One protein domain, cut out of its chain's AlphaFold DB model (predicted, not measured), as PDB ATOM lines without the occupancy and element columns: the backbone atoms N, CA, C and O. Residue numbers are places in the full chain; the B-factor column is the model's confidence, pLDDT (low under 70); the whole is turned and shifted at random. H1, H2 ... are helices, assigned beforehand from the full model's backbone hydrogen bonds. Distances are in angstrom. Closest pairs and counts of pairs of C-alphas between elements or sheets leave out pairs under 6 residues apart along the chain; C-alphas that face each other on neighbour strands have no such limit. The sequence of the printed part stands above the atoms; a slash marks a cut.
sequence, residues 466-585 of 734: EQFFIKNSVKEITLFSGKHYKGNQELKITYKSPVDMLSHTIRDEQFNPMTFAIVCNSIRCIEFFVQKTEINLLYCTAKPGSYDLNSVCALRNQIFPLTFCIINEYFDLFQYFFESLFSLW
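Overview. This is residues 466 to 585 of the 734 residues of an uncharacterized protein of Oxytricha trifallax (UniProt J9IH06). Two helical hairpins, H4 with H5 and H8 with H9, stand side by side as a loose four-helix core, H4 next to H8 and H5 next to H9. Short H6 caps the end where H4 and H8 begin; H3 packs on H8, while H1 and H2 make a corner at the side of H5 and H4. The printed part has 120 residues with nine named helices, H1 to H9 in order, no named strand, and the class all helix. It is compact, with a radius of gyration of the C-alphas of 13.8 A and spans of 37 by 34 by 26 A.

Arrangement. Begin at the longest helix, H9, residues 571 to 580. It touches H8, residues 560 to 567, in a hairpin: a shallow tilt of 22 degrees, opposite ways, with closest C-alphas Cys 565 and Phe 574, 5.4 A apart. H5, residues 523 to 531, is close to H9 but not clearly touching, the same way at 8 degrees; the closest C-alphas, Ile 523 and Leu 573, are 7.4 A apart. H5 touches H4, residues 513 to 520, in the other hairpin, opposite ways at 26 degrees, with C-alphas 517 and 526 closest at 6.1 A. H4 and H8 are close but not clearly touching, with C-alphas 518 and 561 closest at 7.0 A. H6, residues 537 to 541, touches H4, with C-alphas 514 and 540 closest at 5.8 A. H7, residues 555 to 558, is near H6 and meets H8 only through their link. H3, residues 498 to 503, touches H8 at a steep tilt of 65 degrees, with C-alphas 498 and 564 closest at 6.3 A. H1, residues 466 to 471, and H2, residues 474 to 480, touch no helix. Every O i to N i+4 pair is within hydrogen-bond range in H1, H3, H4, H5, H6, H8 and H9; H2 has 1 of 3, with 4 of 4 O i to N i+3 pairs, and H7 is too short for an i+4 pair.

Along the chain. Find C-alpha 571 at (-25.185, -42.418, 2.066); from there H9 runs 14.0 A to C-alpha 580 at (-23.884, -33.278, 12.635). H5 measures 12.4 A, H8 10.5 A and H4 10.1 A. H1 begins at C-alpha 466, (-42.052, -26.444, 14.303).

Size, cuts and confidence. The C-alphas of Lys 471 and Lys 496 are the two farthest apart, at 38.1 A. The printed part has no cut. The long links are residues 481 to 497 and 542 to 554. Look for pLDDT under 70 at residues 473 to 511 and 544 to 553; the mean of the printed part is 71.1.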
ATOM      1  N   GLU A 466     -42.335 -27.642  13.513       89.69
ATOM      2  CA  GLU A 466     -42.052 -26.444  14.303       89.69
ATOM      3  C   GLU A 466     -43.320 -25.871  14.951       89.69
ATOM      4  O   GLU A 466     -43.336 -25.620  16.158       89.69
ATOM      5  N   GLN A 467     -44.415 -25.737  14.196       89.44
ATOM      6  CA  GLN A 467     -45.697 -25.288  14.753       89.44
ATOM      7  C   GLN A 467     -46.214 -26.232  15.845       89.44
ATOM      8  O   GLN A 467     -46.735 -25.773  16.861       89.44
ATOM      9  N   PHE A 468     -46.030 -27.542  15.678       87.56
ATOM     10  CA  PHE A 468     -46.371 -28.542  16.683       87.56
ATOM     11  C   PHE A 468     -45.544 -28.371  17.969       87.56
ATOM     12  O   PHE A 468     -46.100 -28.447  19.066       87.56
ATOM     13  N   PHE A 469     -44.244 -28.081  17.860       82.06
ATOM     14  CA  PHE A 469     -43.375 -27.802  19.012       82.06
ATOM     15  C   PHE A 469     -43.684 -26.458  19.697       82.06
ATOM     16  O   PHE A 469     -43.456 -26.326  20.894       82.06
ATOM     17  N   ILE A 470     -44.232 -25.476  18.974       84.19
ATOM     18  CA  ILE A 470     -44.719 -24.206  19.550       84.19
ATOM     19  C   ILE A 470     -46.074 -24.396  20.262       84.19
ATOM     20  O   ILE A 470     -46.342 -23.758  21.280       84.19
ATOM     21  N   LYS A 471     -46.940 -25.265  19.722       82.75
ATOM     22  CA  LYS A 471     -48.303 -25.554  20.209       82.75
ATOM     23  C   LYS A 471     -48.323 -26.386  21.498       82.75
ATOM     24  O   LYS A 471     -49.213 -26.186  22.322       82.75
ATOM     25  N   ASN A 472     -47.382 -27.317  21.660       76.75
ATOM     26  CA  ASN A 472     -47.311 -28.241  22.798       76.75
ATOM     27  C   ASN A 472     -46.200 -27.827  23.781       76.75
ATOM     28  O   ASN A 472     -45.206 -27.218  23.397       76.75
ATOM     29  N   SER A 473     -46.343 -28.145  25.067       63.88
ATOM     30  CA  SER A 473     -45.387 -27.702  26.086       63.88
ATOM     31  C   SER A 473     -44.087 -28.516  26.079       63.88
ATOM     32  O   SER A 473     -44.076 -29.714  25.795       63.88
ATOM     33  N   VAL A 474     -42.979 -27.903  26.517       53.69
ATOM     34  CA  VAL A 474     -41.666 -28.577  26.636       53.69
ATOM     35  C   VAL A 474     -41.734 -29.854  27.493       53.69
ATOM     36  O   VAL A 474     -40.990 -30.798  27.248       53.69
ATOM     37  N   LYS A 475     -42.660 -29.938  28.461       50.88
ATOM     38  CA  LYS A 475     -42.860 -31.147  29.280       50.88
ATOM     39  C   LYS A 475     -43.484 -32.302  28.493       50.88
ATOM     40  O   LYS A 475     -43.046 -33.440  28.652       50.88
ATOM     41  N   GLU A 476     -44.450 -32.016  27.625       52.19
ATOM     42  CA  GLU A 476     -45.003 -33.000  26.685       52.19
ATOM     43  C   GLU A 476     -43.936 -33.396  25.653       52.19
ATOM     44  O   GLU A 476     -43.763 -34.575  25.371       52.19
ATOM     45  N   ILE A 477     -43.115 -32.449  25.191       48.38
ATOM     46  CA  ILE A 477     -41.975 -32.724  24.302       48.38
ATOM     47  C   ILE A 477     -40.930 -33.639  24.975       48.38
ATOM     48  O   ILE A 477     -40.412 -34.544  24.325       48.38
ATOM     49  N   THR A 478     -40.668 -33.509  26.283       45.97
ATOM     50  CA  THR A 478     -39.727 -34.405  26.993       45.97
ATOM     51  C   THR A 478     -40.200 -35.852  27.170       45.97
ATOM     52  O   THR A 478     -39.371 -36.731  27.429       45.97
ATOM     53  N   LEU A 479     -41.499 -36.135  26.994       49.84
ATOM     54  CA  LEU A 479     -42.003 -37.510  26.844       49.84
ATOM     55  C   LEU A 479     -41.518 -38.143  25.533       49.84
ATOM     56  O   LEU A 479     -41.236 -39.339  25.491       49.84
ATOM     57  N   PHE A 480     -41.346 -37.323  24.498       51.91
ATOM     58  CA  PHE A 480     -40.897 -37.736  23.176       51.91
ATOM     59  C   PHE A 480     -39.361 -37.646  23.002       51.91
ATOM     60  O   PHE A 480     -38.777 -38.444  22.273       51.91
ATOM     61  N   SER A 481     -38.668 -36.751  23.719       43.25
ATOM     62  CA  SER A 481     -37.215 -36.507  23.593       43.25
ATOM     63  C   SER A 481     -36.313 -37.483  24.388       43.25
ATOM     64  O   SER A 481     -35.330 -37.076  25.017       43.25
ATOM     65  N   GLY A 482     -36.661 -38.772  24.436       42.16
ATOM     66  CA  GLY A 482     -35.824 -39.844  25.008       42.16
ATOM     67  C   GLY A 482     -35.731 -39.911  26.544       42.16
ATOM     68  O   GLY A 482     -35.736 -41.004  27.102       42.16
ATOM     69  N   LYS A 483     -35.727 -38.778  27.263       36.78
ATOM     70  CA  LYS A 483     -35.535 -38.717  28.735       36.78
ATOM     71  C   LYS A 483     -36.574 -39.495  29.553       36.78
ATOM     72  O   LYS A 483     -36.248 -40.002  30.626       36.78
ATOM     73  N   HIS A 484     -37.808 -39.587  29.061       39.00
ATOM     74  CA  HIS A 484     -38.866 -40.416  29.652       39.00
ATOM     75  C   HIS A 484     -39.180 -41.676  28.840       39.00
ATOM     76  O   HIS A 484     -39.933 -42.525  29.311       39.00
ATOM     77  N   TYR A 485     -38.516 -41.859  27.698       43.41
ATOM     78  CA  TYR A 485     -38.532 -43.085  26.906       43.41
ATOM     79  C   TYR A 485     -37.614 -44.147  27.543       43.41
ATOM     80  O   TYR A 485     -36.774 -44.761  26.886       43.41
ATOM     81  N   LYS A 486     -37.793 -44.391  28.855       41.50
ATOM     82  CA  LYS A 486     -37.380 -45.661  29.461       41.50
ATOM     83  C   LYS A 486     -38.071 -46.732  28.638       41.50
ATOM     84  O   LYS A 486     -39.303 -46.736  28.618       41.50
ATOM     85  N   GLY A 487     -37.282 -47.544  27.929       41.50
ATOM     86  CA  GLY A 487     -37.780 -48.468  26.914       41.50
ATOM     87  C   GLY A 487     -39.031 -49.161  27.426       41.50
ATOM     88  O   GLY A 487     -38.993 -49.770  28.497       41.50
ATOM     89  N   ASN A 488     -40.149 -48.959  26.720       39.66
ATOM     90  CA  ASN A 488     -41.451 -49.462  27.138       39.66
ATOM     91  C   ASN A 488     -41.269 -50.944  27.498       39.66
ATOM     92  O   ASN A 488     -40.775 -51.686  26.656       39.66
ATOM     93  N   GLN A 489     -41.575 -51.374  28.731       41.00
ATOM     94  CA  GLN A 489     -41.143 -52.695  29.241       41.00
ATOM     95  C   GLN A 489     -41.726 -53.881  28.440       41.00
ATOM     96  O   GLN A 489     -41.336 -55.033  28.628       41.00
ATOM     97  N   GLU A 490     -42.653 -53.598  27.521       39.84
ATOM     98  CA  GLU A 490     -43.184 -54.515  26.515       39.84
ATOM     99  C   GLU A 490     -42.269 -54.728  25.286       39.84
ATOM    100  O   GLU A 490     -42.494 -55.682  24.538       39.84
ATOM    101  N   LEU A 491     -41.207 -53.930  25.091       39.59
ATOM    102  CA  LEU A 491     -40.098 -54.188  24.156       39.59
ATOM    103  C   LEU A 491     -39.216 -55.338  24.677       39.59
ATOM    104  O   LEU A 491     -38.022 -55.199  24.916       39.59
ATOM    105  N   LYS A 492     -39.821 -56.521  24.808       40.69
ATOM    106  CA  LYS A 492     -39.148 -57.788  25.143       40.69
ATOM    107  C   LYS A 492     -38.192 -58.281  24.051       40.69
ATOM    108  O   LYS A 492     -37.544 -59.306  24.234       40.69
ATOM    109  N   ILE A 493     -38.165 -57.621  22.893       46.19
ATOM    110  CA  ILE A 493     -37.336 -58.012  21.758       46.19
ATOM    111  C   ILE A 493     -36.024 -57.235  21.842       46.19
ATOM    112  O   ILE A 493     -35.893 -56.133  21.317       46.19
ATOM    113  N   THR A 494     -35.035 -57.826  22.509       48.16
ATOM    114  CA  THR A 494     -33.636 -57.413  22.371       48.16
ATOM    115  C   THR A 494     -33.152 -57.788  20.972       48.16
ATOM    116  O   THR A 494     -32.664 -58.899  20.754       48.16
ATOM    117  N   TYR A 495     -33.311 -56.874  20.014       53.91
ATOM    118  CA  TYR A 495     -32.834 -57.065  18.644       53.91
ATOM    119  C   TYR A 495     -31.312 -57.247  18.630       53.91
ATOM    120  O   TYR A 495     -30.583 -56.415  19.183       53.91
ATOM    121  N   LYS A 496     -30.807 -58.275  17.947       50.66
ATOM    122  CA  LYS A 496     -29.370 -58.585  17.853       50.66
ATOM    123  C   LYS A 496     -28.613 -57.620  16.936       50.66
ATOM    124  O   LYS A 496     -27.468 -57.290  17.214       50.66
ATOM    125  N   SER A 497     -29.266 -57.092  15.900       52.31
ATOM    126  CA  SER A 497     -28.721 -56.081  14.974       52.31
ATOM    127  C   SER A 497     -29.810 -55.082  14.540       52.31
ATOM    128  O   SER A 497     -30.962 -55.232  14.962       52.31
ATOM    129  N   PRO A 498     -29.499 -54.033  13.756       52.97
ATOM    130  CA  PRO A 498     -30.526 -53.204  13.122       52.97
ATOM    131  C   PRO A 498     -31.221 -53.903  11.937       52.97
ATOM    132  O   PRO A 498     -32.377 -53.602  11.663       52.97
ATOM    133  N   VAL A 499     -30.581 -54.893  11.295       55.72
ATOM    134  CA  VAL A 499     -31.231 -55.769  10.294       55.72
ATOM    135  C   VAL A 499     -32.333 -56.608  10.950       55.72
ATOM    136  O   VAL A 499     -33.459 -56.664  10.465       55.72
ATOM    137  N   ASP A 500     -32.022 -57.209  12.101       55.00
ATOM    138  CA  ASP A 500     -32.967 -57.959  12.934       55.00
ATOM    139  C   ASP A 500     -34.145 -57.063  13.360       55.00
ATOM    140  O   ASP A 500     -35.308 -57.419  13.184       55.00
ATOM    141  N   MET A 501     -33.846 -55.832  13.792       58.94
ATOM    142  CA  MET A 501     -34.838 -54.795  14.092       58.94
ATOM    143  C   MET A 501     -35.769 -54.486  12.900       58.94
ATOM    144  O   MET A 501     -36.983 -54.463  13.082       58.94
ATOM    145  N   LEU A 502     -35.226 -54.299  11.692       53.72
ATOM    146  CA  LEU A 502     -35.990 -54.056  10.457       53.72
ATOM    147  C   LEU A 502     -36.822 -55.268  10.003       53.72
ATOM    148  O   LEU A 502     -37.872 -55.102   9.385       53.72
ATOM    149  N   SER A 503     -36.371 -56.487  10.315       46.75
ATOM    150  CA  SER A 503     -37.094 -57.726  10.000       46.75
ATOM    151  C   SER A 503     -38.343 -57.943  10.866       46.75
ATOM    152  O   SER A 503     -39.259 -58.675  10.481       46.75
ATOM    153  N   HIS A 504     -38.405 -57.290  12.028       52.56
ATOM    154  CA  HIS A 504     -39.538 -57.351  12.936       52.56
ATOM    155  C   HIS A 504     -40.549 -56.242  12.638       52.56
ATOM    156  O   HIS A 504     -40.200 -55.108  12.327       52.56
ATOM    157  N   THR A 505     -41.840 -56.550  12.795       46.09
ATOM    158  CA  THR A 505     -42.920 -55.563  12.662       46.09
ATOM    159  C   THR A 505     -42.953 -54.648  13.889       46.09
ATOM    160  O   THR A 505     -43.754 -54.841  14.806       46.09
ATOM    161  N   ILE A 506     -42.041 -53.679  13.934       54.06
ATOM    162  CA  ILE A 506     -42.028 -52.638  14.963       54.06
ATOM    163  C   ILE A 506     -43.169 -51.671  14.671       54.06
ATOM    164  O   ILE A 506     -43.326 -51.202  13.545       54.06
ATOM    165  N   ARG A 507     -43.995 -51.408  15.682       56.53
ATOM    166  CA  ARG A 507     -45.071 -50.420  15.584       56.53
ATOM    167  C   ARG A 507     -44.489 -49.022  15.724       56.53
ATOM    168  O   ARG A 507     -43.601 -48.825  16.549       56.53
ATOM    169  N   ASP A 508     -45.039 -48.060  14.985       55.91
ATOM    170  CA  ASP A 508     -44.619 -46.652  15.030       55.91
ATOM    171  C   ASP A 508     -44.507 -46.149  16.484       55.91
ATOM    172  O   ASP A 508     -43.508 -45.545  16.867       55.91
ATOM    173  N   GLU A 509     -45.483 -46.521  17.327       54.78
ATOM    174  CA  GLU A 509     -45.571 -46.207  18.765       54.78
ATOM    175  C   GLU A 509     -44.366 -46.662  19.620       54.78
ATOM    176  O   GLU A 509     -44.274 -46.270  20.782       54.78
ATOM    177  N   GLN A 510     -43.488 -47.528  19.101       58.75
ATOM    178  CA  GLN A 510     -42.326 -48.085  19.810       58.75
ATOM    179  C   GLN A 510     -41.015 -47.349  19.493       58.75
ATOM    180  O   GLN A 510     -40.015 -47.545  20.191       58.75
ATOM    181  N   PHE A 511     -41.009 -46.515  18.453       68.88
ATOM    182  CA  PHE A 511     -39.926 -45.582  18.175       68.88
ATOM    183  C   PHE A 511     -40.139 -44.287  18.963       68.88
ATOM    184  O   PHE A 511     -41.275 -43.876  19.204       68.88
ATOM    185  N   ASN A 512     -39.049 -43.603  19.318       75.88
ATOM    186  CA  ASN A 512     -39.120 -42.171  19.615       75.88
ATOM    187  C   ASN A 512     -39.174 -41.382  18.278       75.88
ATOM    188  O   ASN A 512     -38.812 -41.946  17.241       75.88
ATOM    189  N   PRO A 513     -39.574 -40.096  18.253       83.06
ATOM    190  CA  PRO A 513     -39.778 -39.367  16.997       83.06
ATOM    191  C   PRO A 513     -38.504 -39.186  16.163       83.06
ATOM    192  O   PRO A 513     -38.586 -39.158  14.941       83.06
ATOM    193  N   MET A 514     -37.331 -39.093  16.800       85.69
ATOM    194  CA  MET A 514     -36.047 -38.999  16.100       85.69
ATOM    195  C   MET A 514     -35.719 -40.323  15.407       85.69
ATOM    196  O   MET A 514     -35.378 -40.334  14.228       85.69
ATOM    197  N   THR A 515     -35.893 -41.457  16.095       83.75
ATOM    198  CA  THR A 515     -35.740 -42.774  15.460       83.75
ATOM    199  C   THR A 515     -36.780 -43.006  14.369       83.75
ATOM    200  O   THR A 515     -36.450 -43.556  13.325       83.75
ATOM    201  N   PHE A 516     -38.021 -42.562  14.570       85.38
ATOM    202  CA  PHE A 516     -39.063 -42.658  13.552       85.38
ATOM    203  C   PHE A 516     -38.711 -41.824  12.309       85.38
ATOM    204  O   PHE A 516     -38.825 -42.321  11.194       85.38
ATOM    205  N   ALA A 517     -38.180 -40.609  12.487       89.62
ATOM    206  CA  ALA A 517     -37.683 -39.781  11.390       89.62
ATOM    207  C   ALA A 517     -36.513 -40.442  10.638       89.62
ATOM    208  O   ALA A 517     -36.515 -40.432   9.410       89.62
ATOM    209  N   ILE A 518     -35.569 -41.079  11.349       88.56
ATOM    210  CA  ILE A 518     -34.489 -41.890  10.748       88.56
ATOM    211  C   ILE A 518     -35.070 -43.020   9.886       88.56
ATOM    212  O   ILE A 518     -34.693 -43.167   8.726       88.56
ATOM    213  N   VAL A 519     -36.014 -43.792  10.431       85.69
ATOM    214  CA  VAL A 519     -36.633 -44.936   9.739       85.69
ATOM    215  C   VAL A 519     -37.475 -44.497   8.534       85.69
ATOM    216  O   VAL A 519     -37.518 -45.205   7.531       85.69
ATOM    217  N   CYS A 520     -38.114 -43.326   8.594       87.00
ATOM    218  CA  CYS A 520     -38.844 -42.732   7.471       87.00
ATOM    219  C   CYS A 520     -37.962 -41.961   6.470       87.00
ATOM    220  O   CYS A 520     -38.489 -41.515   5.453       87.00
ATOM    221  N   ASN A 521     -36.655 -41.811   6.729       89.62
ATOM    222  CA  ASN A 521     -35.739 -40.947   5.970       89.62
ATOM    223  C   ASN A 521     -36.241 -39.486   5.843       89.62
ATOM    224  O   ASN A 521     -36.146 -38.849   4.793       89.62
ATOM    225  N   SER A 522     -36.815 -38.954   6.925       92.25
ATOM    226  CA  SER A 522     -37.408 -37.612   6.981       92.25
ATOM    227  C   SER A 522     -36.345 -36.551   7.288       92.25
ATOM    228  O   SER A 522     -36.281 -36.030   8.405       92.25
ATOM    229  N   ILE A 523     -35.476 -36.273   6.311       92.06
ATOM    230  CA  ILE A 523     -34.273 -35.434   6.461       92.06
ATOM    231  C   ILE A 523     -34.575 -34.064   7.089       92.06
ATOM    232  O   ILE A 523     -33.901 -33.685   8.043       92.06
ATOM    233  N   ARG A 524     -35.614 -33.338   6.653       93.81
ATOM    234  CA  ARG A 524     -35.914 -31.994   7.191       93.81
ATOM    235  C   ARG A 524     -36.413 -32.053   8.637       93.81
ATOM    236  O   ARG A 524     -36.123 -31.164   9.437       93.81
ATOM    237  N   CYS A 525     -37.133 -33.112   9.004       92.38
ATOM    238  CA  CYS A 525     -37.508 -33.364  10.399       92.38
ATOM    239  C   CYS A 525     -36.293 -33.747  11.267       92.38
ATOM    240  O   CYS A 525     -36.205 -33.317  12.418       92.38
ATOM    241  N   ILE A 526     -35.343 -34.513  10.721       92.62
ATOM    242  CA  ILE A 526     -34.074 -34.857  11.381       92.62
ATOM    243  C   ILE A 526     -33.238 -33.589  11.618       92.62
ATOM    244  O   ILE A 526     -32.793 -33.362  12.743       92.62
ATOM    245  N   GLU A 527     -33.090 -32.731  10.605       92.38
ATOM    246  CA  GLU A 527     -32.409 -31.433  10.705       92.38
ATOM    247  C   GLU A 527     -33.015 -30.555  11.802       92.38
ATOM    248  O   GLU A 527     -32.290 -30.033  12.654       92.38
ATOM    249  N   PHE A 528     -34.348 -30.444  11.831       91.56
ATOM    250  CA  PHE A 528     -35.061 -29.733  12.888       91.56
ATOM    251  C   PHE A 528     -34.718 -30.292  14.276       91.56
ATOM    252  O   PHE A 528     -34.410 -29.516  15.180       91.56
ATOM    253  N   PHE A 529     -34.730 -31.617  14.462       87.88
ATOM    254  CA  PHE A 529     -34.429 -32.221  15.763       87.88
ATOM    255  C   PHE A 529     -32.977 -32.010  16.207       87.88
ATOM    256  O   PHE A 529     -32.745 -31.712  17.378       87.88
ATOM    257  N   VAL A 530     -32.005 -32.114  15.298       87.62
ATOM    258  CA  VAL A 530     -30.578 -31.901  15.611       87.62
ATOM    259  C   VAL A 530     -30.294 -30.460  16.048       87.62
ATOM    260  O   VAL A 530     -29.441 -30.232  16.904       87.62
ATOM    261  N   GLN A 531     -31.038 -29.483  15.525       86.56
ATOM    262  CA  GLN A 531     -30.869 -28.066  15.866       86.56
ATOM    263  C   GLN A 531     -31.492 -27.654  17.218       86.56
ATOM    264  O   GLN A 531     -31.175 -26.573  17.720       86.56
ATOM    265  N   LYS A 532     -32.373 -28.463  17.831       80.94
ATOM    266  CA  LYS A 532     -33.024 -28.114  19.111       80.94
ATOM    267  C   LYS A 532     -32.201 -28.591  20.311       80.94
ATOM    268  O   LYS A 532     -32.171 -29.775  20.640       80.94
ATOM    269  N   THR A 533     -31.595 -27.644  21.026       71.44
ATOM    270  CA  THR A 533     -30.760 -27.874  22.227       71.44
ATOM    271  C   THR A 533     -31.455 -28.620  23.375       71.44
ATOM    272  O   THR A 533     -30.803 -29.199  24.241       71.44
ATOM    273  N   GLU A 534     -32.786 -28.609  23.394       70.31
ATOM    274  CA  GLU A 534     -33.646 -29.294  24.354       70.31
ATOM    275  C   GLU A 534     -33.672 -30.817  24.132       70.31
ATOM    276  O   GLU A 534     -33.989 -31.578  25.054       70.31
ATOM    277  N   ILE A 535     -33.338 -31.268  22.919       74.00
ATOM    278  CA  ILE A 535     -33.325 -32.672  22.518       74.00
ATOM    279  C   ILE A 535     -31.960 -33.263  22.858       74.00
ATOM    280  O   ILE A 535     -30.928 -32.878  22.312       74.00
ATOM    281  N   ASN A 536     -31.941 -34.246  23.760       74.44
ATOM    282  CA  ASN A 536     -30.712 -34.969  24.046       74.44
ATOM    283  C   ASN A 536     -30.474 -36.023  22.960       74.44
ATOM    284  O   ASN A 536     -30.975 -37.148  23.047       74.44
ATOM    285  N   LEU A 537     -29.704 -35.628  21.945       75.94
ATOM    286  CA  LEU A 537     -29.431 -36.429  20.756       75.94
ATOM    287  C   LEU A 537     -28.920 -37.829  21.117       75.94
ATOM    288  O   LEU A 537     -29.492 -38.790  20.624       75.94
ATOM    289  N   LEU A 538     -28.002 -37.970  22.081       75.00
ATOM    290  CA  LEU A 538     -27.478 -39.270  22.532       75.00
ATOM    291  C   LEU A 538     -28.573 -40.272  22.957       75.00
ATOM    292  O   LEU A 538     -28.463 -41.469  22.690       75.00
ATOM    293  N   TYR A 539     -29.640 -39.805  23.616       72.31
ATOM    294  CA  TYR A 539     -30.767 -40.668  23.995       72.31
ATOM    295  C   TYR A 539     -31.758 -40.880  22.847       72.31
ATOM    296  O   TYR A 539     -32.327 -41.963  22.724       72.31
ATOM    297  N   CYS A 540     -31.973 -39.862  22.016       73.81
ATOM    298  CA  CYS A 540     -32.917 -39.904  20.899       73.81
ATOM    299  C   CYS A 540     -32.417 -40.734  19.706       73.81
ATOM    300  O   CYS A 540     -33.226 -41.330  18.996       73.81
ATOM    301  N   THR A 541     -31.104 -40.786  19.484       77.56
ATOM    302  CA  THR A 541     -30.490 -41.479  18.346       77.56
ATOM    303  C   THR A 541     -30.052 -42.904  18.658       77.56
ATOM    304  O   THR A 541     -29.800 -43.661  17.726       77.56
ATOM    305  N   ALA A 542     -29.970 -43.300  19.930       76.31
ATOM    306  CA  ALA A 542     -29.635 -44.675  20.285       76.31
ATOM    307  C   ALA A 542     -30.726 -45.669  19.847       76.31
ATOM    308  O   ALA A 542     -31.906 -45.333  19.721       76.31
ATOM    309  N   LYS A 543     -30.330 -46.934  19.678       72.81
ATOM    310  CA  LYS A 543     -31.210 -48.040  19.286       72.81
ATOM    311  C   LYS A 543     -32.451 -48.125  20.195       72.81
ATOM    312  O   LYS A 543     -32.292 -48.092  21.422       72.81
ATOM    313  N   PRO A 544     -33.670 -48.312  19.654       67.12
ATOM    314  CA  PRO A 544     -34.876 -48.525  20.454       67.12
ATOM    315  C   PRO A 544     -34.700 -49.614  21.516       67.12
ATOM    316  O   PRO A 544     -34.172 -50.688  21.237       67.12
ATOM    317  N   GLY A 545     -35.129 -49.321  22.746       60.88
ATOM    318  CA  GLY A 545     -35.035 -50.248  23.881       60.88
ATOM    319  C   GLY A 545     -33.633 -50.449  24.473       60.88
ATOM    320  O   GLY A 545     -33.500 -51.234  25.401       60.88
ATOM    321  N   SER A 546     -32.593 -49.752  23.995       63.50
ATOM    322  CA  SER A 546     -31.204 -49.964  24.452       63.50
ATOM    323  C   SER A 546     -30.820 -49.334  25.797       63.50
ATOM    324  O   SER A 546     -29.721 -49.593  26.289       63.50
ATOM    325  N   TYR A 547     -31.688 -48.507  26.382       58.03
ATOM    326  CA  TYR A 547     -31.491 -47.946  27.718       58.03
ATOM    327  C   TYR A 547     -32.188 -48.813  28.765       58.03
ATOM    328  O   TYR A 547     -33.401 -48.710  28.970       58.03
ATOM    329  N   ASP A 548     -31.391 -49.632  29.449       50.03
ATOM    330  CA  ASP A 548     -31.836 -50.445  30.576       50.03
ATOM    331  C   ASP A 548     -32.285 -49.600  31.779       50.03
ATOM    332  O   ASP A 548     -32.011 -48.400  31.897       50.03
ATOM    333  N   LEU A 549     -32.916 -50.266  32.751       47.59
ATOM    334  CA  LEU A 549     -33.272 -49.694  34.059       47.59
ATOM    335  C   LEU A 549     -32.084 -49.015  34.771       47.59
ATOM    336  O   LEU A 549     -32.305 -48.072  35.533       47.59
ATOM    337  N   ASN A 550     -30.857 -49.455  34.474       46.12
ATOM    338  CA  ASN A 550     -29.594 -48.948  35.017       46.12
ATOM    339  C   ASN A 550     -29.034 -47.722  34.258       46.12
ATOM    340  O   ASN A 550     -27.956 -47.238  34.587       46.12
ATOM    341  N   SER A 551     -29.753 -47.182  33.267       57.03
ATOM    342  CA  SER A 551     -29.434 -45.948  32.515       57.03
ATOM    343  C   SER A 551     -28.141 -45.928  31.679       57.03
ATOM    344  O   SER A 551     -27.812 -44.892  31.103       57.03
ATOM    345  N   VAL A 552     -27.460 -47.067  31.529       60.66
ATOM    346  CA  VAL A 552     -26.330 -47.248  30.603       60.66
ATOM    347  C   VAL A 552     -26.838 -47.861  29.295       60.66
ATOM    348  O   VAL A 552     -27.593 -48.829  29.322       60.66
ATOM    349  N   CYS A 553     -26.419 -47.308  28.155       69.50
ATOM    350  CA  CYS A 553     -26.643 -47.881  26.825       69.50
ATOM    351  C   CYS A 553     -25.304 -48.366  26.258       69.50
ATOM    352  O   CYS A 553     -24.321 -47.623  26.263       69.50
ATOM    353  N   ALA A 554     -25.251 -49.610  25.777       76.88
ATOM    354  CA  ALA A 554     -24.043 -50.180  25.180       76.88
ATOM    355  C   ALA A 554     -23.592 -49.382  23.939       76.88
ATOM    356  O   ALA A 554     -24.423 -49.010  23.115       76.88
ATOM    357  N   LEU A 555     -22.283 -49.172  23.765       80.06
ATOM    358  CA  LEU A 555     -21.706 -48.316  22.709       80.06
ATOM    359  C   LEU A 555     -22.216 -48.655  21.292       80.06
ATOM    360  O   LEU A 555     -22.597 -47.759  20.541       80.06
ATOM    361  N   ARG A 556     -22.345 -49.948  20.947       78.25
ATOM    362  CA  ARG A 556     -22.888 -50.395  19.643       78.25
ATOM    363  C   ARG A 556     -24.332 -49.941  19.393       78.25
ATOM    364  O   ARG A 556     -24.740 -49.771  18.252       78.25
ATOM    365  N   ASN A 557     -25.109 -49.708  20.448       80.88
ATOM    366  CA  ASN A 557     -26.462 -49.174  20.333       80.88
ATOM    367  C   ASN A 557     -26.486 -47.640  20.204       80.88
ATOM    368  O   ASN A 557     -27.501 -47.108  19.759       80.88
ATOM    369  N   GLN A 558     -25.410 -46.926  20.555       82.75
ATOM    370  CA  GLN A 558     -25.319 -45.462  20.438       82.75
ATOM    371  C   GLN A 558     -25.054 -45.021  18.987       82.75
ATOM    372  O   GLN A 558     -25.619 -44.026  18.539       82.75
ATOM    373  N   ILE A 559     -24.287 -45.808  18.219       84.81
ATOM    374  CA  ILE A 559     -24.012 -45.570  16.785       84.81
ATOM    375  C   ILE A 559     -25.160 -45.984  15.843       84.81
ATOM    376  O   ILE A 559     -25.005 -45.949  14.623       84.81
ATOM    377  N   PHE A 560     -26.327 -46.346  16.391       87.00
ATOM    378  CA  PHE A 560     -27.481 -46.856  15.645       87.00
ATOM    379  C   PHE A 560     -27.845 -46.089  14.353       87.00
ATOM    380  O   PHE A 560     -28.129 -46.773  13.368       87.00
ATOM    381  N   PRO A 561     -27.838 -44.737  14.281       88.44
ATOM    382  CA  PRO A 561     -28.207 -44.032  13.051       88.44
ATOM    383  C   PRO A 561     -27.237 -44.330  11.913       88.44
ATOM    384  O   PRO A 561     -27.667 -44.540  10.785       88.44
ATOM    385  N   LEU A 562     -25.937 -44.402  12.221       91.19
ATOM    386  CA  LEU A 562     -24.898 -44.710  11.246       91.19
ATOM    387  C   LEU A 562     -25.065 -46.144  10.745       91.19
ATOM    388  O   LEU A 562     -25.183 -46.351   9.542       91.19
ATOM    389  N   THR A 563     -25.201 -47.117  11.652       88.44
ATOM    390  CA  THR A 563     -25.438 -48.520  11.282       88.44
ATOM    391  C   THR A 563     -26.719 -48.695  10.460       88.44
ATOM    392  O   THR A 563     -26.743 -49.460   9.499       88.44
ATOM    393  N   PHE A 564     -27.788 -47.962  10.790       88.06
ATOM    394  CA  PHE A 564     -29.031 -47.969  10.019       88.06
ATOM    395  C   PHE A 564     -28.831 -47.427   8.597       88.06
ATOM    396  O   PHE A 564     -29.328 -48.028   7.646       88.06
ATOM    397  N   CYS A 565     -28.091 -46.325   8.437       91.31
ATOM    398  CA  CYS A 565     -27.814 -45.754   7.120       91.31
ATOM    399  C   CYS A 565     -26.908 -46.661   6.277       91.31
ATOM    400  O   CYS A 565     -27.169 -46.811   5.089       91.31
ATOM    401  N   ILE A 566     -25.914 -47.319   6.889       88.62
ATOM    402  CA  ILE A 566     -25.060 -48.321   6.229       88.62
ATOM    403  C   ILE A 566     -25.920 -49.471   5.675       88.62
ATOM    404  O   ILE A 566     -25.868 -49.759   4.484       88.62
ATOM    405  N   ILE A 567     -26.769 -50.078   6.514       85.62
ATOM    406  CA  ILE A 567     -27.618 -51.231   6.150       85.62
ATOM    407  C   ILE A 567     -28.627 -50.916   5.034       85.62
ATOM    408  O   ILE A 567     -28.980 -51.808   4.267       85.62
ATOM    409  N   ASN A 568     -29.118 -49.677   4.958       84.00
ATOM    410  CA  ASN A 568     -30.093 -49.250   3.947       84.00
ATOM    411  C   ASN A 568     -29.454 -48.489   2.769       84.00
ATOM    412  O   ASN A 568     -30.183 -47.953   1.937       84.00
ATOM    413  N   GLU A 569     -28.119 -48.417   2.701       87.75
ATOM    414  CA  GLU A 569     -27.354 -47.688   1.674       87.75
ATOM    415  C   GLU A 569     -27.695 -46.177   1.583       87.75
ATOM    416  O   GLU A 569     -27.513 -45.531   0.551       87.75
ATOM    417  N   TYR A 570     -28.167 -45.571   2.680       90.50
ATOM    418  CA  TYR A 570     -28.542 -44.150   2.754       90.50
ATOM    419  C   TYR A 570     -27.315 -43.260   2.997       90.50
ATOM    420  O   TYR A 570     -27.142 -42.693   4.077       90.50
ATOM    421  N   PHE A 571     -26.455 -43.146   1.983       90.62
ATOM    422  CA  PHE A 571     -25.185 -42.418   2.066       90.62
ATOM    423  C   PHE A 571     -25.347 -40.948   2.490       90.62
ATOM    424  O   PHE A 571     -24.708 -40.533   3.452       90.62
ATOM    425  N   ASP A 572     -26.251 -40.183   1.869       91.00
ATOM    426  CA  ASP A 572     -26.459 -38.761   2.201       91.00
ATOM    427  C   ASP A 572     -26.836 -38.562   3.686       91.00
ATOM    428  O   ASP A 572     -26.338 -37.661   4.364       91.00
ATOM    429  N   LEU A 573     -27.681 -39.452   4.223       90.81
ATOM    430  CA  LEU A 573     -28.096 -39.422   5.626       90.81
ATOM    431  C   LEU A 573     -26.979 -39.905   6.568       90.81
ATOM    432  O   LEU A 573     -26.844 -39.388   7.680       90.81
ATOM    433  N   PHE A 574     -26.146 -40.852   6.121       92.94
ATOM    434  CA  PHE A 574     -24.933 -41.253   6.833       92.94
ATOM    435  C   PHE A 574     -23.966 -40.071   6.979       92.94
ATOM    436  O   PHE A 574     -23.539 -39.789   8.099       92.94
ATOM    437  N   GLN A 575     -23.668 -39.352   5.887       92.88
ATOM    438  CA  GLN A 575     -22.811 -38.159   5.913       92.88
ATOM    439  C   GLN A 575     -23.373 -37.113   6.882       92.88
ATOM    440  O   GLN A 575     -22.675 -36.660   7.793       92.88
ATOM    441  N   TYR A 576     -24.669 -36.805   6.748       92.19
ATOM    442  CA  TYR A 576     -25.359 -35.860   7.621       92.19
ATOM    443  C   TYR A 576     -25.219 -36.225   9.107       92.19
ATOM    444  O   TYR A 576     -24.889 -35.358   9.922       92.19
ATOM    445  N   PHE A 577     -25.436 -37.490   9.484       92.00
ATOM    446  CA  PHE A 577     -25.282 -37.916  10.875       92.00
ATOM    447  C   PHE A 577     -23.835 -37.937  11.341       92.00
ATOM    448  O   PHE A 577     -23.570 -37.533  12.474       92.00
ATOM    449  N   PHE A 578     -22.903 -38.385  10.501       91.44
ATOM    450  CA  PHE A 578     -21.495 -38.444  10.867       91.44
ATOM    451  C   PHE A 578     -20.950 -37.047  11.195       91.44
ATOM    452  O   PHE A 578     -20.283 -36.866  12.214       91.44
ATOM    453  N   GLU A 579     -21.326 -36.046  10.395       89.81
ATOM    454  CA  GLU A 579     -20.938 -34.649  10.583       89.81
ATOM    455  C   GLU A 579     -21.702 -33.962  11.719       89.81
ATOM    456  O   GLU A 579     -21.090 -33.372  12.614       89.81
ATOM    457  N   SER A 580     -23.035 -34.052  11.718       86.56
ATOM    458  CA  SER A 580     -23.884 -33.278  12.635       86.56
ATOM    459  C   SER A 580     -23.875 -33.812  14.067       86.56
ATOM    460  O   SER A 580     -24.075 -33.048  15.010       86.56
ATOM    461  N   LEU A 581     -23.618 -35.112  14.250       86.31
ATOM    462  CA  LEU A 581     -23.500 -35.749  15.565       86.31
ATOM    463  C   LEU A 581     -22.040 -35.970  15.987       86.31
ATOM    464  O   LEU A 581     -21.795 -36.703  16.943       86.31
ATOM    465  N   PHE A 582     -21.071 -35.320  15.328       83.44
ATOM    466  CA  PHE A 582     -19.639 -35.504  15.595       83.44
ATOM    467  C   PHE A 582     -19.257 -35.419  17.084       83.44
ATOM    468  O   PHE A 582     -18.425 -36.186  17.556       83.44
ATOM    469  N   SER A 583     -19.896 -34.525  17.844       81.06
ATOM    470  CA  SER A 583     -19.658 -34.348  19.285       81.06
ATOM    471  C   SER A 583     -20.089 -35.535  20.161       81.06
ATOM    472  O   SER A 583     -19.727 -35.579  21.338       81.06
ATOM    473  N   LEU A 584     -20.859 -36.486  19.621       81.00
ATOM    474  CA  LEU A 584     -21.235 -37.740  20.281       81.00
ATOM    475  C   LEU A 584     -20.243 -38.874  19.982       81.00
ATOM    476  O   LEU A 584     -20.174 -39.858  20.727       81.00
ATOM    477  N   TRP A 585     -19.479 -38.760  18.893       82.88
ATOM    478  CA  TRP A 585     -18.512 -39.772  18.501       82.88
ATOM    479  C   TRP A 585     -17.288 -39.721  19.410       82.88
ATOM    480  O   TRP A 585     -16.805 -38.666  19.817       82.88
TER     481      TRP A 585